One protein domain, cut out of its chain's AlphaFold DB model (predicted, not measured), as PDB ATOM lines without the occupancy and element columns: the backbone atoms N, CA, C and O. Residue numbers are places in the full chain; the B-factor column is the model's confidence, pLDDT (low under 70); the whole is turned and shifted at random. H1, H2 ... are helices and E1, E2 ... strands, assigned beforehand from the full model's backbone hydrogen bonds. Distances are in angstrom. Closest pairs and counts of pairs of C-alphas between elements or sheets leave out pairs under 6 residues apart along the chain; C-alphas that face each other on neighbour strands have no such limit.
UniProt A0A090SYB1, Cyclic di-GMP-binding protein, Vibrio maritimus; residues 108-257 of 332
ATOM      1  N   VAL A 108     -33.417  31.029  -2.859       94.50
ATOM      2  CA  VAL A 108     -32.221  30.649  -2.099       94.50
ATOM      3  C   VAL A 108     -31.256  31.820  -2.046       94.50
ATOM      4  O   VAL A 108     -30.971  32.432  -3.078       94.50
ATOM      5  N   LYS A 109     -30.762  32.143  -0.850       95.69
ATOM      6  CA  LYS A 109     -29.786  33.217  -0.644       95.69
ATOM      7  C   LYS A 109     -28.381  32.763  -1.022       95.69
ATOM      8  O   LYS A 109     -28.015  31.618  -0.779       95.69
ATOM      9  N   PHE A 110     -27.547  33.668  -1.522       94.88
ATOM     10  CA  PHE A 110     -26.146  33.347  -1.817       94.88
ATOM     11  C   PHE A 110     -25.346  32.980  -0.569       94.88
ATOM     12  O   PHE A 110     -24.454  32.144  -0.653       94.88
ATOM     13  N   SER A 111     -25.713  33.515   0.600       95.44
ATOM     14  CA  SER A 111     -25.120  33.102   1.877       95.44
ATOM     15  C   SER A 111     -25.338  31.619   2.213       95.44
ATOM     16  O   SER A 111     -24.625  31.091   3.053       95.44
ATOM     17  N   GLU A 112     -26.332  30.960   1.606       93.62
ATOM     18  CA  GLU A 112     -26.602  29.524   1.794       93.62
ATOM     19  C   GLU A 112     -25.746  28.635   0.874       93.62
ATOM     20  O   GLU A 112     -25.726  27.422   1.049       93.62
ATOM     21  N   LEU A 113     -25.060  29.225  -0.112       92.56
ATOM     22  CA  LEU A 113     -24.310  28.517  -1.160       92.56
ATOM     23  C   LEU A 113     -22.789  28.617  -0.992       92.56
ATOM     24  O   LEU A 113     -22.036  28.118  -1.824       92.56
ATOM     25  N   ILE A 114     -22.337  29.292   0.060       93.88
ATOM     26  CA  ILE A 114     -20.930  29.566   0.350       93.88
ATOM     27  C   ILE A 114     -20.590  29.085   1.763       93.88
ATOM     28  O   ILE A 114     -21.465  28.974   2.620       93.88
ATOM     29  N   GLU A 115     -19.310  28.854   2.027       91.69
ATOM     30  CA  GLU A 115     -18.795  28.487   3.350       91.69
ATOM     31  C   GLU A 115     -18.607  29.719   4.251       91.69
ATOM     32  O   GLU A 115     -18.745  29.630   5.470       91.69
ATOM     33  N   GLY A 116     -18.323  30.886   3.665       92.69
ATOM     34  CA  GLY A 116     -18.175  32.133   4.410       92.69
ATOM     35  C   GLY A 116     -18.297  33.386   3.546       92.69
ATOM     36  O   GLY A 116     -18.062  33.357   2.340       92.69
ATOM     37  N   SER A 117     -18.637  34.515   4.179       91.25
ATOM     38  CA  SER A 117     -18.917  35.789   3.490       91.25
ATOM     39  C   SER A 117     -17.748  36.318   2.657       91.25
ATOM     40  O   SER A 117     -17.981  36.967   1.644       91.25
ATOM     41  N   TYR A 118     -16.507  35.978   3.022       93.25
ATOM     42  CA  TYR A 118     -15.299  36.349   2.277       93.25
ATOM     43  C   TYR A 118     -15.313  35.865   0.817       93.25
ATOM     44  O   TYR A 118     -14.627  36.440  -0.022       93.25
ATOM     45  N   GLN A 119     -16.089  34.823   0.488       95.81
ATOM     46  CA  GLN A 119     -16.236  34.332  -0.888       95.81
ATOM     47  C   GLN A 119     -17.095  35.251  -1.764       95.81
ATOM     48  O   GLN A 119     -17.035  35.152  -2.987       95.81
ATOM     49  N   LEU A 120     -17.887  36.138  -1.153       96.25
ATOM     50  CA  LEU A 120     -18.697  37.142  -1.843       96.25
ATOM     51  C   LEU A 120     -18.012  38.508  -1.911       96.25
ATOM     52  O   LEU A 120     -18.658  39.497  -2.248       96.25
ATOM     53  N   GLU A 121     -16.719  38.573  -1.610       94.94
ATOM     54  CA  GLU A 121     -15.929  39.798  -1.590       94.94
ATOM     55  C   GLU A 121     -14.721  39.668  -2.525       94.94
ATOM     56  O   GLU A 121     -14.179  38.586  -2.748       94.94
ATOM     57  N   SER A 122     -14.295  40.786  -3.104       95.62
ATOM     58  CA  SER A 122     -13.129  40.873  -3.977       95.62
ATOM     59  C   SER A 122     -12.413  42.193  -3.735       95.62
ATOM     60  O   SER A 122     -13.049  43.239  -3.594       95.62
ATOM     61  N   GLN A 123     -11.084  42.149  -3.684       93.88
ATOM     62  CA  GLN A 123     -10.245  43.326  -3.490       93.88
ATOM     63  C   GLN A 123      -8.988  43.249  -4.352       93.88
ATOM     64  O   GLN A 123      -8.439  42.167  -4.566       93.88
ATOM     65  N   GLY A 124      -8.513  44.398  -4.824       90.44
ATOM     66  CA  GLY A 124      -7.289  44.482  -5.612       90.44
ATOM     67  C   GLY A 124      -7.289  45.635  -6.605       90.44
ATOM     68  O   GLY A 124      -8.242  46.403  -6.699       90.44
ATOM     69  N   VAL A 125      -6.193  45.755  -7.356       85.94
ATOM     70  CA  VAL A 125      -6.095  46.704  -8.479       85.94
ATOM     71  C   VAL A 125      -7.009  46.257  -9.618       85.94
ATOM     72  O   VAL A 125      -7.800  47.047 -10.129       85.94
ATOM     73  N   GLU A 126      -6.947  44.966  -9.949       88.19
ATOM     74  CA  GLU A 126      -7.940  44.263 -10.754       88.19
ATOM     75  C   GLU A 126      -8.724  43.315  -9.848       88.19
ATOM     76  O   GLU A 126      -8.144  42.559  -9.065       88.19
ATOM     77  N   LEU A 127     -10.051  43.372  -9.935       92.25
ATOM     78  CA  LEU A 127     -10.922  42.561  -9.097       92.25
ATOM     79  C   LEU A 127     -11.071  41.165  -9.697       92.25
ATOM     80  O   LEU A 127     -11.485  40.997 -10.845       92.25
ATOM     81  N   SER A 128     -10.772  40.149  -8.890       95.06
ATOM     82  CA  SER A 128     -11.075  38.767  -9.259       95.06
ATOM     83  C   SER A 128     -12.593  38.557  -9.289       95.06
ATOM     84  O   SER A 128     -13.289  39.117  -8.433       95.06
ATOM     85  N   PRO A 129     -13.130  37.760 -10.231       95.94
ATOM     86  CA  PRO A 129     -14.559  37.484 -10.273       95.94
ATOM     87  C   PRO A 129     -15.034  36.782  -8.998       95.94
ATOM     88  O   PRO A 129     -14.459  35.766  -8.605       95.94
ATOM     89  N   ILE A 130     -16.116  37.279  -8.405       97.06
ATOM     90  CA  ILE A 130     -16.820  36.601  -7.309       97.06
ATOM     91  C   ILE A 130     -17.632  35.459  -7.918       97.06
ATOM     92  O   ILE A 130     -18.357  35.680  -8.891       97.06
ATOM     93  N   ARG A 131     -17.503  34.243  -7.383       96.56
ATOM     94  CA  ARG A 131     -18.141  33.038  -7.933       96.56
ATOM     95  C   ARG A 131     -19.072  32.395  -6.916       96.56
ATOM     96  O   ARG A 131     -18.697  32.223  -5.762       96.56
ATOM     97  N   VAL A 132     -20.264  32.024  -7.372       95.38
ATOM     98  CA  VAL A 132     -21.259  31.277  -6.600       95.38
ATOM     99  C   VAL A 132     -21.614  30.020  -7.382       95.38
ATOM    100  O   VAL A 132     -22.204  30.101  -8.464       95.38
ATOM    101  N   ASP A 133     -21.238  28.872  -6.834       94.12
ATOM    102  CA  ASP A 133     -21.507  27.566  -7.425       94.12
ATOM    103  C   ASP A 133     -22.806  26.988  -6.862       94.12
ATOM    104  O   ASP A 133     -23.099  27.105  -5.673       94.12
ATOM    105  N   PHE A 134     -23.603  26.355  -7.717       91.56
ATOM    106  CA  PHE A 134     -24.826  25.676  -7.304       91.56
ATOM    107  C   PHE A 134     -25.116  24.474  -8.196       91.56
ATOM    108  O   PHE A 134     -24.812  24.459  -9.393       91.56
ATOM    109  N   THR A 135     -25.750  23.463  -7.610       89.81
ATOM    110  CA  THR A 135     -26.137  22.243  -8.322       89.81
ATOM    111  C   THR A 135     -27.651  22.145  -8.383       89.81
ATOM    112  O   THR A 135     -28.322  22.327  -7.374       89.81
ATOM    113  N   LEU A 136     -28.199  21.845  -9.550       89.00
ATOM    114  CA  LEU A 136     -29.628  21.671  -9.762       89.00
ATOM    115  C   LEU A 136     -29.986  20.189  -9.922       89.00
ATOM    116  O   LEU A 136     -29.165  19.409 -10.425       89.00
ATOM    117  N   PRO A 137     -31.219  19.805  -9.559       89.56
ATOM    118  CA  PRO A 137     -31.779  18.512  -9.924       89.56
ATOM    119  C   PRO A 137     -31.756  18.306 -11.451       89.56
ATOM    120  O   PRO A 137     -32.055  19.238 -12.203       89.56
ATOM    121  N   PRO A 138     -31.400  17.105 -11.945       87.81
ATOM    122  CA  PRO A 138     -31.256  16.848 -13.382       87.81
ATOM    123  C   PRO A 138     -32.591  16.832 -14.138       87.81
ATOM    124  O   PRO A 138     -32.601  16.922 -15.363       87.81
ATOM    125  N   ASP A 139     -33.707  16.722 -13.422       88.88
ATOM    126  CA  ASP A 139     -35.059  16.743 -13.964       88.88
ATOM    127  C   ASP A 139     -35.685  18.142 -13.973       88.88
ATOM    128  O   ASP A 139     -36.859  18.276 -14.295       88.88
ATOM    129  N   LEU A 140     -34.934  19.198 -13.650       87.06
ATOM    130  CA  LEU A 140     -35.453  20.557 -13.731       87.06
ATOM    131  C   LEU A 140     -35.695  20.952 -15.198       87.06
ATOM    132  O   LEU A 140     -34.759  21.074 -15.994       87.06
ATOM    133  N   PHE A 141     -36.957  21.167 -15.565       81.19
ATOM    134  CA  PHE A 141     -37.378  21.328 -16.954       81.19
ATOM    135  C   PHE A 141     -37.679  22.793 -17.300       81.19
ATOM    136  O   PHE A 141     -38.431  23.478 -16.609       81.19
ATOM    137  N   THR A 142     -37.102  23.298 -18.397       74.12
ATOM    138  CA  THR A 142     -37.053  24.744 -18.709       74.12
ATOM    139  C   THR A 142     -37.952  25.195 -19.871       74.12
ATOM    140  O   THR A 142     -37.874  26.346 -20.285       74.12
ATOM    141  N   TRP A 143     -38.839  24.334 -20.386       60.78
ATOM    142  CA  TRP A 143     -39.606  24.530 -21.637       60.78
ATOM    143  C   TRP A 143     -40.342  25.878 -21.803       60.78
ATOM    144  O   TRP A 143     -40.336  26.429 -22.897       60.78
ATOM    145  N   ASN A 144     -40.943  26.433 -20.743       58.91
ATOM    146  CA  ASN A 144     -41.635  27.738 -20.789       58.91
ATOM    147  C   ASN A 144     -40.921  28.838 -19.993       58.91
ATOM    148  O   ASN A 144     -41.365  29.990 -19.963       58.91
ATOM    149  N   ALA A 145     -39.838  28.492 -19.302       61.88
ATOM    150  CA  ALA A 145     -39.113  29.439 -18.487       61.88
ATOM    151  C   ALA A 145     -38.078  30.130 -19.370       61.88
ATOM    152  O   ALA A 145     -37.065  29.553 -19.737       61.88
ATOM    153  N   ASN A 146     -38.331  31.391 -19.709       66.69
ATOM    154  CA  ASN A 146     -37.365  32.201 -20.454       66.69
ATOM    155  C   ASN A 146     -36.313  32.826 -19.534       66.69
ATOM    156  O   ASN A 146     -35.348  33.416 -20.014       66.69
ATOM    157  N   SER A 147     -36.508  32.743 -18.213       74.81
ATOM    158  CA  SER A 147     -35.607  33.358 -17.250       74.81
ATOM    159  C   SER A 147     -35.735  32.825 -15.828       74.81
ATOM    160  O   SER A 147     -36.844  32.515 -15.402       74.81
ATOM    161  N   VAL A 148     -34.641  32.875 -15.070       83.75
ATOM    162  CA  VAL A 148     -34.608  32.623 -13.620       83.75
ATOM    163  C   VAL A 148     -34.694  33.960 -12.868       83.75
ATOM    164  O   VAL A 148     -33.906  34.859 -13.168       83.75
ATOM    165  N   PRO A 149     -35.635  34.162 -11.932       87.06
ATOM    166  CA  PRO A 149     -35.639  35.344 -11.076       87.06
ATOM    167  C   PRO A 149     -34.406  35.393 -10.166       87.06
ATOM    168  O   PRO A 149     -34.056  34.415  -9.506       87.06
ATOM    169  N   MET A 150     -33.764  36.557 -10.113       88.69
ATOM    170  CA  MET A 150     -32.620  36.824  -9.253       88.69
ATOM    171  C   MET A 150     -32.732  38.227  -8.658       88.69
ATOM    172  O   MET A 150     -32.959  39.203  -9.379       88.69
ATOM    173  N   LYS A 151     -32.555  38.320  -7.342       90.00
ATOM    174  CA  LYS A 151     -32.411  39.587  -6.621       90.00
ATOM    175  C   LYS A 151     -30.945  39.780  -6.311       90.00
ATOM    176  O   LYS A 151     -30.316  38.857  -5.802       90.00
ATOM    177  N   LEU A 152     -30.408  40.938  -6.660       90.94
ATOM    178  CA  LEU A 152     -28.984  41.200  -6.529       90.94
ATOM    179  C   LEU A 152     -28.770  42.538  -5.846       90.94
ATOM    180  O   LEU A 152     -29.157  43.573  -6.389       90.94
ATOM    181  N   SER A 153     -28.081  42.494  -4.718       90.25
ATOM    182  CA  SER A 153     -27.590  43.677  -4.024       90.25
ATOM    183  C   SER A 153     -26.073  43.578  -3.952       90.25
ATOM    184  O   SER A 153     -25.518  42.514  -3.675       90.25
ATOM    185  N   TYR A 154     -25.385  44.663  -4.285       92.25
ATOM    186  CA  TYR A 154     -23.932  44.671  -4.414       92.25
ATOM    187  C   TYR A 154     -23.333  46.017  -4.019       92.25
ATOM    188  O   TYR A 154     -23.981  47.059  -4.098       92.25
ATOM    189  N   ARG A 155     -22.066  45.998  -3.609       90.25
ATOM    190  CA  ARG A 155     -21.290  47.171  -3.192       90.25
ATOM    191  C   ARG A 155     -19.978  47.211  -3.954       90.25
ATOM    192  O   ARG A 155     -19.449  46.169  -4.335       90.25
ATOM    193  N   TYR A 156     -19.473  48.409  -4.205       91.44
ATOM    194  CA  TYR A 156     -18.260  48.614  -4.988       91.44
ATOM    195  C   TYR A 156     -17.578  49.927  -4.608       91.44
ATOM    196  O   TYR A 156     -18.222  50.874  -4.157       91.44
ATOM    197  N   SER A 157     -16.265  49.994  -4.820       87.19
ATOM    198  CA  SER A 157     -15.524  51.254  -4.786       87.19
ATOM    199  C   SER A 157     -16.036  52.181  -5.892       87.19
ATOM    200  O   SER A 157     -16.007  51.777  -7.059       87.19
ATOM    201  N   PRO A 158     -16.490  53.406  -5.568       84.06
ATOM    202  CA  PRO A 158     -16.956  54.351  -6.573       84.06
ATOM    203  C   PRO A 158     -15.880  54.591  -7.644       84.06
ATOM    204  O   PRO A 158     -14.734  54.890  -7.292       84.06
ATOM    205  N   PRO A 159     -16.218  54.463  -8.941       82.62
ATOM    206  CA  PRO A 159     -15.312  54.817 -10.020       82.62
ATOM    207  C   PRO A 159     -14.807  56.255  -9.903       82.62
ATOM    208  O   PRO A 159     -15.496  57.141  -9.397       82.62
ATOM    209  N   GLN A 160     -13.610  56.512 -10.426       78.31
ATOM    210  CA  GLN A 160     -13.084  57.872 -10.474       78.31
ATOM    211  C   GLN A 160     -13.948  58.766 -11.377       78.31
ATOM    212  O   GLN A 160     -14.419  58.334 -12.436       78.31
ATOM    213  N   LYS A 161     -14.121  60.029 -10.964       73.56
ATOM    214  CA  LYS A 161     -14.977  60.997 -11.659       73.56
ATOM    215  C   LYS A 161     -14.590  61.154 -13.130       73.56
ATOM    216  O   LYS A 161     -13.422  61.352 -13.454       73.56
ATOM    217  N   GLY A 162     -15.585  61.121 -14.012       68.31
ATOM    218  CA  GLY A 162     -15.414  61.248 -15.459       68.31
ATOM    219  C   GLY A 162     -15.178  59.922 -16.186       68.31
ATOM    220  O   GLY A 162     -15.101  59.917 -17.417       68.31
ATOM    221  N   THR A 163     -15.112  58.792 -15.473       70.19
ATOM    222  CA  THR A 163     -15.056  57.463 -16.095       70.19
ATOM    223  C   THR A 163     -16.466  56.939 -16.384       70.19
ATOM    224  O   THR A 163     -17.341  56.941 -15.528       70.19
ATOM    225  N   LYS A 164     -16.718  56.488 -17.622       71.69
ATOM    226  CA  LYS A 164     -18.042  55.974 -18.051       71.69
ATOM    227  C   LYS A 164     -18.049  54.487 -18.406       71.69
ATOM    228  O   LYS A 164     -19.036  53.980 -18.930       71.69
ATOM    229  N   THR A 165     -16.938  53.788 -18.194       81.62
ATOM    230  CA  THR A 165     -16.746  52.412 -18.675       81.62
ATOM    231  C   THR A 165     -16.893  51.346 -17.591       81.62
ATOM    232  O   THR A 165     -16.910  50.159 -17.937       81.62
ATOM    233  N   SER A 166     -17.056  51.757 -16.327       88.31
ATOM    234  CA  SER A 166     -17.184  50.873 -15.169       88.31
ATOM    235  C   SER A 166     -18.484  50.071 -15.191       88.31
ATOM    236  O   SER A 166     -19.569  50.620 -15.393       88.31
ATOM    237  N   ARG A 167     -18.381  48.756 -14.994       91.81
ATOM    238  CA  ARG A 167     -19.509  47.826 -15.109       91.81
ATOM    239  C   ARG A 167     -19.341  46.597 -14.221       91.81
ATOM    240  O   ARG A 167     -18.232  46.112 -14.023       91.81
ATOM    241  N   LEU A 168     -20.460  46.053 -13.765       91.69
ATOM    242  CA  LEU A 168     -20.571  44.700 -13.238       91.69
ATOM    243  C   LEU A 168     -21.056  43.785 -14.362       91.69
ATOM    244  O   LEU A 168     -22.197  43.903 -14.801       91.69
ATOM    245  N   ASN A 169     -20.207  42.868 -14.817       93.25
ATOM    246  CA  ASN A 169     -20.579  41.825 -15.765       93.25
ATOM    247  C   ASN A 169     -20.973  40.559 -15.007       93.25
ATOM    248  O   ASN A 169     -20.226  40.085 -14.155       93.25
ATOM    249  N   ILE A 170     -22.116  39.986 -15.361       90.69
ATOM    250  CA  ILE A 170     -22.593  38.724 -14.805       90.69
ATOM    251  C   ILE A 170     -22.516  37.666 -15.890       90.69
ATOM    252  O   ILE A 170     -23.040  37.861 -16.994       90.69
ATOM    253  N   SER A 171     -21.888  36.543 -15.567       90.38
ATOM    254  CA  SER A 171     -21.865  35.354 -16.406       90.38
ATOM    255  C   SER A 171     -22.418  34.136 -15.676       90.38
ATOM    256  O   SER A 171     -22.350  34.034 -14.453       90.38
ATOM    257  N   VAL A 172     -22.976  33.209 -16.451       89.31
ATOM    258  CA  VAL A 172     -23.356  31.873 -15.987       89.31
ATOM    259  C   VAL A 172     -22.628  30.855 -16.849       89.31
ATOM    260  O   VAL A 172     -22.716  30.927 -18.075       89.31
ATOM    261  N   ASN A 173     -21.908  29.921 -16.226       89.25
ATOM    262  CA  ASN A 173     -21.120  28.893 -16.918       89.25
ATOM    263  C   ASN A 173     -20.216  29.508 -18.005       89.25
ATOM    264  O   ASN A 173     -20.267  29.116 -19.173       89.25
ATOM    265  N   ASP A 174     -19.475  30.554 -17.623       88.62
ATOM    266  CA  ASP A 174     -18.568  31.342 -18.474       88.62
ATOM    267  C   ASP A 174     -19.224  32.086 -19.652       88.62
ATOM    268  O   ASP A 174     -18.540  32.668 -20.494       88.62
ATOM    269  N   ARG A 175     -20.560  32.141 -19.707       87.00
ATOM    270  CA  ARG A 175     -21.300  32.902 -20.721       87.00
ATOM    271  C   ARG A 175     -21.838  34.193 -20.143       87.00
ATOM    272  O   ARG A 175     -22.577  34.176 -19.162       87.00
ATOM    273  N   PHE A 176     -21.485  35.311 -20.767       86.81
ATOM    274  CA  PHE A 176     -22.012  36.622 -20.407       86.81
ATOM    275  C   PHE A 176     -23.539  36.650 -20.515       86.81
ATOM    276  O   PHE A 176     -24.100  36.209 -21.518       86.81
ATOM    277  N   VAL A 177     -24.191  37.211 -19.498       82.50
ATOM    278  CA  VAL A 177     -25.648  37.309 -19.442       82.50
ATOM    279  C   VAL A 177     -26.121  38.758 -19.413       82.50
ATOM    280  O   VAL A 177     -27.031  39.138 -20.152       82.50
ATOM    281  N   ARG A 178     -25.531  39.581 -18.543       83.94
ATOM    282  CA  ARG A 178     -25.930  40.980 -18.376       83.94
ATOM    283  C   ARG A 178     -24.786  41.805 -17.803       83.94
ATOM    284  O   ARG A 178     -23.976  41.292 -17.037       83.94
ATOM    285  N   ALA A 179     -24.760  43.084 -18.160       87.94
ATOM    286  CA  ALA A 179     -23.906  44.081 -17.536       87.94
ATOM    287  C   ALA A 179     -24.767  45.140 -16.839       87.94
ATOM    288  O   ALA A 179     -25.777  45.572 -17.397       87.94
ATOM    289  N   PHE A 180     -24.342  45.571 -15.655       87.19
ATOM    290  CA  PHE A 180     -24.901  46.717 -14.942       87.19
ATOM    291  C   PHE A 180     -23.859  47.840 -14.899       87.19
ATOM    292  O   PHE A 180     -22.706  47.565 -14.560       87.19
ATOM    293  N   PRO A 181     -24.209  49.088 -15.255       87.94
ATOM    294  CA  PRO A 181     -23.285  50.210 -15.112       87.94
ATOM    295  C   PRO A 181     -22.995  50.475 -13.628       87.94
ATOM    296  O   PRO A 181     -23.891  50.367 -12.789       87.94
ATOM    297  N   LEU A 182     -21.749  50.827 -13.311       85.12
ATOM    298  CA  LEU A 182     -21.346  51.280 -11.978       85.12
ATOM    299  C   LEU A 182     -21.269  52.809 -11.988       85.12
ATOM    300  O   LEU A 182     -20.571  53.383 -12.822       85.12
ATOM    301  N   ASP A 183     -22.020  53.454 -11.100       81.19
ATOM    302  CA  ASP A 183     -22.151  54.911 -11.030       81.19
ATOM    303  C   ASP A 183     -21.047  55.488 -10.136       81.19
ATOM    304  O   ASP A 183     -20.814  55.007  -9.033       81.19
ATOM    305  N   GLU A 184     -20.375  56.539 -10.600       76.19
ATOM    306  CA  GLU A 184     -19.338  57.255  -9.844       76.19
ATOM    307  C   GLU A 184     -19.872  57.942  -8.573       76.19
ATOM    308  O   GLU A 184     -19.107  58.212  -7.651       76.19
ATOM    309  N   ASN A 185     -21.179  58.215  -8.500       76.00
ATOM    310  CA  ASN A 185     -21.817  58.866  -7.351       76.00
ATOM    311  C   ASN A 185     -22.466  57.874  -6.379       76.00
ATOM    312  O   ASN A 185     -23.136  58.292  -5.432       76.00
ATOM    313  N   LYS A 186     -22.301  56.567  -6.606       78.12
ATOM    314  CA  LYS A 186     -22.849  55.512  -5.751       78.12
ATOM    315  C   LYS A 186     -21.747  54.539  -5.343       78.12
ATOM    316  O   LYS A 186     -20.770  54.342  -6.055       78.12
ATOM    317  N   SER A 187     -21.926  53.914  -4.187       67.06
ATOM    318  CA  SER A 187     -21.066  52.834  -3.677       67.06
ATOM    319  C   SER A 187     -21.813  51.508  -3.529       67.06
ATOM    320  O   SER A 187     -21.251  50.504  -3.095       67.06
ATOM    321  N   GLU A 188     -23.098  51.505  -3.876       72.44
ATOM    322  CA  GLU A 188     -23.985  50.356  -3.809       72.44
ATOM    323  C   GLU A 188     -24.967  50.365  -4.982       72.44
ATOM    324  O   GLU A 188     -25.247  51.402  -5.596       72.44
ATOM    325  N   GLY A 189     -25.444  49.177  -5.327       69.56
ATOM    326  CA  GLY A 189     -26.493  48.953  -6.301       69.56
ATOM    327  C   GLY A 189     -27.430  47.869  -5.797       69.56
ATOM    328  O   GLY A 189     -26.995  46.862  -5.239       69.56
ATOM    329  N   GLU A 190     -28.721  48.078  -6.011       67.38
ATOM    330  CA  GLU A 190     -29.761  47.112  -5.689       67.38
ATOM    331  C   GLU A 190     -30.657  46.927  -6.911       67.38
ATOM    332  O   GLU A 190     -31.047  47.891  -7.574       67.38
ATOM    333  N   GLN A 191     -30.946  45.668  -7.232       63.84
ATOM    334  CA  GLN A 191     -31.835  45.288  -8.316       63.84
ATOM    335  C   GLN A 191     -32.913  44.350  -7.768       63.84
ATOM    336  O   GLN A 191     -32.689  43.145  -7.616       63.84
ATOM    337  N   ASP A 192     -34.100  44.916  -7.533       57.00
ATOM    338  CA  ASP A 192     -35.219  44.267  -6.833       57.00
ATOM    339  C   ASP A 192     -35.658  42.932  -7.432       57.00
ATOM    340  O   ASP A 192     -36.036  42.013  -6.709       57.00
ATOM    341  N   THR A 193     -35.656  42.808  -8.759       59.78
ATOM    342  CA  THR A 193     -35.829  41.535  -9.468       59.78
ATOM    343  C   THR A 193     -35.313  41.707 -10.886       59.78
ATOM    344  O   THR A 193     -35.826  42.523 -11.655       59.78
ATOM    345  N   TRP A 194     -34.320  40.913 -11.268       63.75
ATOM    346  CA  TRP A 194     -33.963  40.739 -12.667       63.75
ATOM    347  C   TRP A 194     -34.112  39.273 -13.076       63.75
ATOM    348  O   TRP A 194     -34.134  38.365 -12.254       63.75
ATOM    349  N   ARG A 195     -34.295  39.060 -14.373       67.06
ATOM    350  CA  ARG A 195     -34.634  37.773 -14.976       67.06
ATOM    351  C   ARG A 195     -33.441  37.264 -15.780       67.06
ATOM    352  O   ARG A 195     -33.207  37.787 -16.867       67.06
ATOM    353  N   VAL A 196     -32.712  36.275 -15.255       68.12
ATOM    354  CA  VAL A 196     -31.535  35.661 -15.892       68.12
ATOM    355  C   VAL A 196     -31.982  34.821 -17.096       68.12
ATOM    356  O   VAL A 196     -32.587  33.778 -16.866       68.12
ATOM    357  N   PRO A 197     -31.764  35.236 -18.361       66.69
ATOM    358  CA  PRO A 197     -32.293  34.543 -19.537       66.69
ATOM    359  C   PRO A 197     -31.696  33.146 -19.716       66.69
ATOM    360  O   PRO A 197     -30.479  33.000 -19.742       66.69
ATOM    361  N   ILE A 198     -32.534  32.133 -19.919       67.44
ATOM    362  CA  ILE A 198     -32.112  30.731 -20.096       67.44
ATOM    363  C   ILE A 198     -32.545  30.185 -21.457       67.44
ATOM    364  O   ILE A 198     -33.512  30.662 -22.043       67.44
ATOM    365  N   LEU A 199     -31.812  29.198 -21.977       58.25
ATOM    366  CA  LEU A 199     -32.226  28.430 -23.153       58.25
ATOM    367  C   LEU A 199     -33.036  27.220 -22.697       58.25
ATOM    368  O   LEU A 199     -32.573  26.432 -21.867       58.25
ATOM    369  N   GLY A 200     -34.215  27.051 -23.292       53.84
ATOM    370  CA  GLY A 200     -34.964  25.802 -23.223       53.84
ATOM    371  C   GLY A 200     -34.127  24.628 -23.743       53.84
ATOM    372  O   GLY A 200     -33.305  24.784 -24.650       53.84
ATOM    373  N   THR A 201     -34.324  23.445 -23.167       51.09
ATOM    374  CA  THR A 201     -33.634  22.211 -23.580       51.09
ATOM    375  C   THR A 201     -34.101  21.679 -24.940       51.09
ATOM    376  O   THR A 201     -33.358  20.926 -25.567       51.09
ATOM    377  N   GLU A 202     -35.260  22.123 -25.443       47.88
ATOM    378  CA  GLU A 202     -35.823  21.714 -26.733       47.88
ATOM    379  C   GLU A 202     -36.124  22.933 -27.616       47.88
ATOM    380  O   GLU A 202     -37.202  23.523 -27.575       47.88
ATOM    381  N   SER A 203     -35.150  23.333 -28.435       39.81
ATOM    382  CA  SER A 203     -35.377  24.321 -29.492       39.81
ATOM    383  C   SER A 203     -36.024  23.615 -30.687       39.81
ATOM    384  O   SER A 203     -35.340  23.188 -31.620       39.81
ATOM    385  N   PHE A 204     -37.347  23.428 -30.639       40.84
ATOM    386  CA  PHE A 204     -38.112  23.072 -31.832       40.84
ATOM    387  C   PHE A 204     -38.044  24.243 -32.814       40.84
ATOM    388  O   PHE A 204     -38.412  25.378 -32.515       40.84
ATOM    389  N   THR A 205     -37.516  23.959 -33.996       44.31
ATOM    390  CA  THR A 205     -37.350  24.899 -35.097       44.31
ATOM    391  C   THR A 205     -38.688  25.532 -35.491       44.31
ATOM    392  O   THR A 205     -39.618  24.845 -35.907       44.31
ATOM    393  N   GLY A 206     -38.793  26.864 -35.407       36.00
ATOM    394  CA  GLY A 206     -40.018  27.554 -35.812       36.00
ATOM    395  C   GLY A 206     -40.020  29.075 -35.651       36.00
ATOM    396  O   GLY A 206     -40.697  29.590 -34.778       36.00
ATOM    397  N   LYS A 207     -39.348  29.776 -36.577       34.16
ATOM    398  CA  LYS A 207     -39.557  31.190 -36.973       34.16
ATOM    399  C   LYS A 207     -39.260  32.315 -35.951       34.16
ATOM    400  O   LYS A 207     -40.062  32.655 -35.098       34.16
ATOM    401  N   SER A 208     -38.155  33.013 -36.233       36.69
ATOM    402  CA  SER A 208     -37.979  34.481 -36.229       36.69
ATOM    403  C   SER A 208     -38.593  35.315 -35.092       36.69
ATOM    404  O   SER A 208     -39.683  35.863 -35.223       36.69
ATOM    405  N   SER A 209     -37.782  35.622 -34.085       31.09
ATOM    406  CA  SER A 209     -37.420  37.004 -33.722       31.09
ATOM    407  C   SER A 209     -36.138  36.935 -32.889       31.09
ATOM    408  O   SER A 209     -35.877  35.898 -32.287       31.09
ATOM    409  N   ALA A 210     -35.294  37.964 -32.935       36.91
ATOM    410  CA  ALA A 210     -33.971  38.007 -32.308       36.91
ATOM    411  C   ALA A 210     -33.966  37.459 -30.862       36.91
ATOM    412  O   ALA A 210     -34.269  38.172 -29.908       36.91
ATOM    413  N   GLN A 211     -33.640  36.175 -30.703       38.81
ATOM    414  CA  GLN A 211     -33.569  35.519 -29.404       38.81
ATOM    415  C   GLN A 211     -32.253  35.914 -28.749       38.81
ATOM    416  O   GLN A 211     -31.172  35.550 -29.212       38.81
ATOM    417  N   LEU A 212     -32.365  36.703 -27.678       39.34
ATOM    418  CA  LEU A 212     -31.281  36.941 -26.730       39.34
ATOM    419  C   LEU A 212     -30.627  35.588 -26.390       39.34
ATOM    420  O   LEU A 212     -31.360  34.629 -26.128       39.34
ATOM    421  N   PRO A 213     -29.288  35.473 -26.399       42.38
ATOM    422  CA  PRO A 213     -28.627  34.221 -26.073       42.38
ATOM    423  C   PRO A 213     -28.888  33.901 -24.598       42.38
ATOM    424  O   PRO A 213     -28.239  34.445 -23.711       42.38
ATOM    425  N   GLY A 214     -29.868  33.041 -24.320       52.84
ATOM    426  CA  GLY A 214     -29.981  32.421 -23.005       52.84
ATOM    427  C   GLY A 214     -28.775  31.508 -22.746       52.84
ATOM    428  O   GLY A 214     -28.010  31.177 -23.660       52.84
ATOM    429  N   PHE A 215     -28.631  31.007 -21.524       62.31
ATOM    430  CA  PHE A 215     -27.670  29.941 -21.217       62.31
ATOM    431  C   PHE A 215     -28.377  28.609 -20.969       62.31
ATOM    432  O   PHE A 215     -29.505  28.558 -20.483       62.31
ATOM    433  N   LYS A 216     -27.704  27.510 -21.319       67.56
ATOM    434  CA  LYS A 216     -28.171  26.169 -20.975       67.56
ATOM    435  C   LYS A 216     -27.848  25.933 -19.506       67.56
ATOM    436  O   LYS A 216     -26.675  25.889 -19.139       67.56
ATOM    437  N   ILE A 217     -28.887  25.788 -18.696       73.00
ATOM    438  CA  ILE A 217     -28.749  25.297 -17.333       73.00
ATOM    439  C   ILE A 217     -28.225  23.859 -17.392       73.00
ATOM    440  O   ILE A 217     -28.736  23.028 -18.146       73.00
ATOM    441  N   THR A 218     -27.182  23.580 -16.620       79.69
ATOM    442  CA  THR A 218     -26.618  22.240 -16.440       79.69
ATOM    443  C   THR A 218     -26.864  21.754 -15.018       79.69
ATOM    444  O   THR A 218     -27.457  22.457 -14.207       79.69
ATOM    445  N   GLN A 219     -26.432  20.534 -14.700       83.12
ATOM    446  CA  GLN A 219     -26.536  20.033 -13.331       83.12
ATOM    447  C   GLN A 219     -25.677  20.871 -12.374       83.12
ATOM    448  O   GLN A 219     -26.192  21.348 -11.379       83.12
ATOM    449  N   ASN A 220     -24.402  21.105 -12.686       88.69
ATOM    450  CA  ASN A 220     -23.547  22.025 -11.926       88.69
ATOM    451  C   ASN A 220     -23.490  23.355 -12.668       88.69
ATOM    452  O   ASN A 220     -23.323  23.344 -13.891       88.69
ATOM    453  N   ASN A 221     -23.618  24.469 -11.959       89.56
ATOM    454  CA  ASN A 221     -23.567  25.799 -12.545       89.56
ATOM    455  C   ASN A 221     -22.726  26.739 -11.687       89.56
ATOM    456  O   ASN A 221     -22.701  26.612 -10.466       89.56
ATOM    457  N   THR A 222     -22.115  27.720 -12.341       94.31
ATOM    458  CA  THR A 222     -21.352  28.791 -11.698       94.31
ATOM    459  C   THR A 222     -21.898  30.136 -12.150       94.31
ATOM    460  O   THR A 222     -21.891  30.442 -13.346       94.31
ATOM    461  N   LEU A 223     -22.343  30.951 -11.197       93.69
ATOM    462  CA  LEU A 223     -22.572  32.382 -11.375       93.69
ATOM    463  C   LEU A 223     -21.265  33.121 -11.106       93.69
ATOM    464  O   LEU A 223     -20.672  32.941 -10.046       93.69
ATOM    465  N   ALA A 224     -20.825  33.963 -12.035       95.62
ATOM    466  CA  ALA A 224     -19.643  34.793 -11.854       95.62
ATOM    467  C   ALA A 224     -19.980  36.280 -12.007       95.62
ATOM    468  O   ALA A 224     -20.601  36.704 -12.983       95.62
ATOM    469  N   PHE A 225     -19.536  37.069 -11.033       95.56
ATOM    470  CA  PHE A 225     -19.722  38.511 -10.937       95.56
ATOM    471  C   PHE A 225     -18.365  39.189 -11.121       95.56
ATOM    472  O   PHE A 225     -17.498  39.133 -10.251       95.56
ATOM    473  N   ASN A 226     -18.162  39.804 -12.282       96.06
ATOM    474  CA  ASN A 226     -16.914  40.458 -12.651       96.06
ATOM    475  C   ASN A 226     -17.085  41.980 -12.607       96.06
ATOM    476  O   ASN A 226     -17.753  42.570 -13.462       96.06
ATOM    477  N   PHE A 227     -16.473  42.600 -11.603       94.00
ATOM    478  CA  PHE A 227     -16.453  44.043 -11.420       94.00
ATOM    479  C   PHE A 227     -15.282  44.653 -12.184       94.00
ATOM    480  O   PHE A 227     -14.120  44.436 -11.855       94.00
ATOM    481  N   GLN A 228     -15.598  45.465 -13.184       92.00
ATOM    482  CA  GLN A 228     -14.630  46.256 -13.929       92.00
ATOM    483  C   GLN A 228     -14.797  47.711 -13.513       92.00
ATOM    484  O   GLN A 228     -15.756  48.363 -13.924       92.00
ATOM    485  N   ILE A 229     -13.886  48.214 -12.685       88.31
ATOM    486  CA  ILE A 229     -13.866  49.614 -12.255       88.31
ATOM    487  C   ILE A 229     -12.789  50.329 -13.062       88.31
ATOM    488  O   ILE A 229     -11.619  49.955 -13.036       88.31
ATOM    489  N   ALA A 230     -13.205  51.326 -13.835       83.38
ATOM    490  CA  ALA A 230     -12.302  52.126 -14.634       83.38
ATOM    491  C   ALA A 230     -11.506  53.088 -13.748       83.38
ATOM    492  O   ALA A 230     -12.058  53.763 -12.878       83.38
ATOM    493  N   ASN A 231     -10.214  53.189 -14.039       73.00
ATOM    494  CA  ASN A 231      -9.324  54.192 -13.472       73.00
ATOM    495  C   ASN A 231      -9.110  55.303 -14.513       73.00
ATOM    496  O   ASN A 231      -9.082  55.029 -15.717       73.00
ATOM    497  N   VAL A 232      -8.959  56.554 -14.077       66.12
ATOM    498  CA  VAL A 232      -8.579  57.652 -14.974       66.12
ATOM    499  C   VAL A 232      -7.093  57.499 -15.286       66.12
ATOM    500  O   VAL A 232      -6.272  57.433 -14.381       66.12
ATOM    501  N   SER A 233      -6.730  57.455 -16.565       57.81
ATOM    502  CA  SER A 233      -5.355  57.712 -16.996       57.81
ATOM    503  C   SER A 233      -5.268  59.195 -17.349       57.81
ATOM    504  O   SER A 233      -5.722  59.609 -18.417       57.81
ATOM    505  N   THR A 234      -4.766  60.026 -16.432       54.03
ATOM    506  CA  THR A 234      -4.520  61.451 -16.695       54.03
ATOM    507  C   THR A 234      -3.234  61.614 -17.507       54.03
ATOM    508  O   THR A 234      -2.197  62.006 -16.997       54.03
ATOM    509  N   GLY A 235      -3.285  61.308 -18.805       55.00
ATOM    510  CA  GLY A 235      -2.201  61.635 -19.735       55.00
ATOM    511  C   GLY A 235      -0.845  60.964 -19.457       55.00
ATOM    512  O   GLY A 235      -0.664  60.142 -18.561       55.00
ATOM    513  N   ILE A 236       0.124  61.273 -20.321       56.53
ATOM    514  CA  ILE A 236       1.476  60.709 -20.289       56.53
ATOM    515  C   ILE A 236       2.220  61.317 -19.083       56.53
ATOM    516  O   ILE A 236       2.469  62.518 -19.072       56.53
ATOM    517  N   CYS A 237       2.597  60.472 -18.114       58.16
ATOM    518  CA  CYS A 237       3.491  60.761 -16.975       58.16
ATOM    519  C   CYS A 237       2.919  61.391 -15.683       58.16
ATOM    520  O   CYS A 237       3.693  61.970 -14.922       58.16
ATOM    521  N   GLU A 238       1.646  61.194 -15.332       54.38
ATOM    522  CA  GLU A 238       1.209  61.330 -13.928       54.38
ATOM    523  C   GLU A 238       1.021  59.946 -13.296       54.38
ATOM    524  O   GLU A 238       0.138  59.171 -13.664       54.38
ATOM    525  N   GLY A 239       1.907  59.597 -12.362       51.34
ATOM    526  CA  GLY A 239       1.856  58.330 -11.642       51.34
ATOM    527  C   GLY A 239       0.719  58.322 -10.627       51.34
ATOM    528  O   GLY A 239       0.928  58.656  -9.465       51.34
ATOM    529  N   ILE A 240      -0.476  57.909 -11.043       57.75
ATOM    530  CA  ILE A 240      -1.506  57.488 -10.095       57.75
ATOM    531  C   ILE A 240      -1.055  56.124  -9.561       57.75
ATOM    532  O   ILE A 240      -0.971  55.149 -10.308       57.75
ATOM    533  N   GLY A 241      -0.692  56.070  -8.277       60.62
ATOM    534  CA  GLY A 241      -0.361  54.810  -7.611       60.62
ATOM    535  C   GLY A 241      -1.525  53.810  -7.706       60.62
ATOM    536  O   GLY A 241      -2.680  54.226  -7.842       60.62
ATOM    537  N   PRO A 242      -1.255  52.494  -7.644       67.06
ATOM    538  CA  PRO A 242      -2.300  51.481  -7.747       67.06
ATOM    539  C   PRO A 242      -3.378  51.724  -6.683       67.06
ATOM    540  O   PRO A 242      -3.107  51.663  -5.485       67.06
ATOM    541  N   THR A 243      -4.601  52.024  -7.125       77.00
ATOM    542  CA  THR A 243      -5.751  52.157  -6.226       77.00
ATOM    543  C   THR A 243      -6.313  50.767  -5.970       77.00
ATOM    544  O   THR A 243      -6.625  50.038  -6.912       77.00
ATOM    545  N   ILE A 244      -6.410  50.385  -4.697       85.50
ATOM    546  CA  ILE A 244      -7.070  49.141  -4.305       85.50
ATOM    547  C   ILE A 244      -8.573  49.388  -4.367       85.50
ATOM    548  O   ILE A 244      -9.103  50.226  -3.636       85.50
ATOM    549  N   ASN A 245      -9.239  48.650  -5.242       89.38
ATOM    550  CA  ASN A 245     -10.684  48.615  -5.336       89.38
ATOM    551  C   ASN A 245     -11.234  47.482  -4.474       89.38
ATOM    552  O   ASN A 245     -10.560  46.476  -4.245       89.38
ATOM    553  N   TYR A 246     -12.480  47.642  -4.052       91.12
ATOM    554  CA  TYR A 246     -13.252  46.657  -3.314       91.12
ATOM    555  C   TYR A 246     -14.581  46.432  -4.033       91.12
ATOM    556  O   TYR A 246     -15.182  47.372  -4.556       91.12
ATOM    557  N   ALA A 247     -15.054  45.193  -4.041       92.06
ATOM    558  CA  ALA A 247     -16.395  44.840  -4.470       92.06
ATOM    559  C   ALA A 247     -16.949  43.716  -3.601       92.06
ATOM    560  O   ALA A 247     -16.210  42.843  -3.153       92.06
ATOM    561  N   ALA A 248     -18.258  43.737  -3.381       93.44
ATOM    562  CA  ALA A 248     -18.949  42.723  -2.609       93.44
ATOM    563  C   ALA A 248     -20.340  42.458  -3.183       93.44
ATOM    564  O   ALA A 248     -21.022  43.377  -3.644       93.44
ATOM    565  N   ILE A 249     -20.775  41.205  -3.121       94.00
ATOM    566  CA  ILE A 249     -22.166  40.810  -3.333       94.00
ATOM    567  C   ILE A 249     -22.803  40.587  -1.963       94.00
ATOM    568  O   ILE A 249     -22.240  39.902  -1.113       94.00
ATOM    569  N   ASP A 250     -23.981  41.159  -1.732       92.31
ATOM    570  CA  ASP A 250     -24.707  40.936  -0.486       92.31
ATOM    571  C   ASP A 250     -25.188  39.481  -0.424       92.31
ATOM    572  O   ASP A 250     -25.838  38.994  -1.356       92.31
ATOM    573  N   GLY A 251     -24.900  38.793   0.682       93.25
ATOM    574  CA  GLY A 251     -25.328  37.414   0.907       93.25
ATOM    575  C   GLY A 251     -26.848  37.238   0.925       93.25
ATOM    576  O   GLY A 251     -27.321  36.130   0.685       93.25
ATOM    577  N   ALA A 252     -27.615  38.313   1.151       93.50
ATOM    578  CA  ALA A 252     -29.072  38.322   1.048       93.50
ATOM    579  C   ALA A 252     -29.595  38.304  -0.400       93.50
ATOM    580  O   ALA A 252     -30.795  38.099  -0.592       93.50
ATOM    581  N   SER A 253     -28.727  38.484  -1.404       90.94
ATOM    582  CA  SER A 253     -29.062  38.275  -2.819       90.94
ATOM    583  C   SER A 253     -29.598  36.861  -3.035       90.94
ATOM    584  O   SER A 253     -29.110  35.913  -2.419       90.94
ATOM    585  N   THR A 254     -30.600  36.708  -3.903       93.69
ATOM    586  CA  THR A 254     -31.332  35.444  -4.059       93.69
ATOM    587  C   THR A 254     -31.417  34.966  -5.496       93.69
ATOM    588  O   THR A 254     -31.543  35.776  -6.413       93.69
ATOM    589  N   LEU A 255     -31.497  33.650  -5.669       91.06
ATOM    590  CA  LEU A 255     -31.816  32.960  -6.918       91.06
ATOM    591  C   LEU A 255     -33.027  32.047  -6.697       91.06
ATOM    592  O   LEU A 255     -33.090  31.366  -5.676       91.06
ATOM    593  N   ASP A 256     -33.992  32.045  -7.614       90.69
ATOM    594  CA  ASP A 256     -35.273  31.357  -7.407       90.69
ATOM    595  C   ASP A 256     -35.627  30.405  -8.557       90.69
ATOM    596  O   ASP A 256     -35.871  30.832  -9.685       90.69
ATOM    597  N   PHE A 257     -35.691  29.108  -8.249       89.00
ATOM    598  CA  PHE A 257     -36.128  28.056  -9.173       89.00
ATOM    599  C   PHE A 257     -37.493  27.451  -8.807       89.00
ATOM    600  O   PHE A 257     -37.901  26.468  -9.419       89.00
TER     601      PHE A 257
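This is residues 108 to 257 of the 332 residues of the protein "Cyclic di-GMP-binding protein" of Vibrio maritimus (UniProt A0A090SYB1). Two twisted sheets of strands lie partly face to face as a loose sandwich, E2, E7, E4 and E5 in one layer and E1, E8, E3, E6 and E9 in the other; a short helix, H1, sits at the margin where E2 comes near E8. Two loops stick out from this body, residues 204 to 210 and residues 234 to 239. The printed part has 150 residues, with one named helix and nine named strands in the order H1 E1 E2 E3 E4 E5 E6 E7 E8 E9; the first sheet runs E2 E7 E4 E5, antiparallel throughout, and the second is branched, its neighbour pairs antiparallel. The class is mostly strand, and under half of the residues are in named elements. The whole is only just compact, close to loose, with a radius of gyration of the C-alphas of 17.7 A and spans of 58 by 40 by 24 A.

Residues 108 to 109 pair antiparallel with residues 254 to 255 of E9, residues 254 to 256. H1, residues 117 to 120, is too short for an O i to N i+4 pair; its one O i to N i+3 pair is within hydrogen-bond range. H1 only grazes both sheets. E1, residues 121 to 124, is the antiparallel neighbour of E8, residues 245 to 249, at 168 degrees, with N 122 and O 247 2.8 A apart. E2, residues 130 to 135, is an edge strand, and its closest C-alpha pair with H1 is Leu 120 and Ile 130, 5.8 A. E2 is antiparallel to E7, residues 220 to 228, with N 132 and O 223 2.9 A apart. E3, residues 147 to 156, bends by 51 degrees at residue 151. On one side of E3 is E6, residues 188 to 197, antiparallel, with N 150 and O 194 2.8 A apart; E6 bends by 73 degrees at residue 192. On the other side of E3 are E8 beside residues 154 to 156, with N 155 and O 248 2.8 A apart, and E9 beside residues 149 to 151, with N 151 and O 254 2.9 A apart. E4, residues 167 to 172, is antiparallel to E7, with N 169 and O 226 2.8 A apart. E4 and E5, residues 175 to 181, form a hairpin, with N 170 and O 178 2.8 A apart. Between the sheets, the closest C-alphas of E5 and E6 are Val 177 and Val 196, 7.1 A, and those of E7 and E8 are Phe 227 and Ala 247, 7.0 A. E4 and E6 are apart, and E3 and E7 are only just apart, at 8.1 A.

H1 begins at C-alpha 117, (-18.917, 35.789, 3.490), and E1 follows at residue 121. E2 measures 17.1 A from first to last C-alpha. E3 measures 26.2 A and begins at C-alpha 147, (-35.607, 33.358, -17.250). E4 measures 16.4 A, E5 18.3 A, E6 23.8 A, E7 25.9 A and E8 14.0 A. E9, three residues, ends at C-alpha 256, (-35.273, 31.357, -7.407).

The two C-alphas farthest apart are those of Asp 139 and Cys 237, 58.6 A. The C-alphas of Val 108 and Phe 257, first and last printed, are 8.5 A apart. Without the stretches that stand free, the body has 137 residues and spans 52 by 35 by 24 A. The printed part has no cut. The links E2 to E3, E6 to E7 and E7 to E8 are long, with 11, 22 and 16 residues. The mean pLDDT of the printed part is 78.5, and 45 residues are under 70, namely residues 143 to 146, 162, 187, 189 to 216 and 232 to 242.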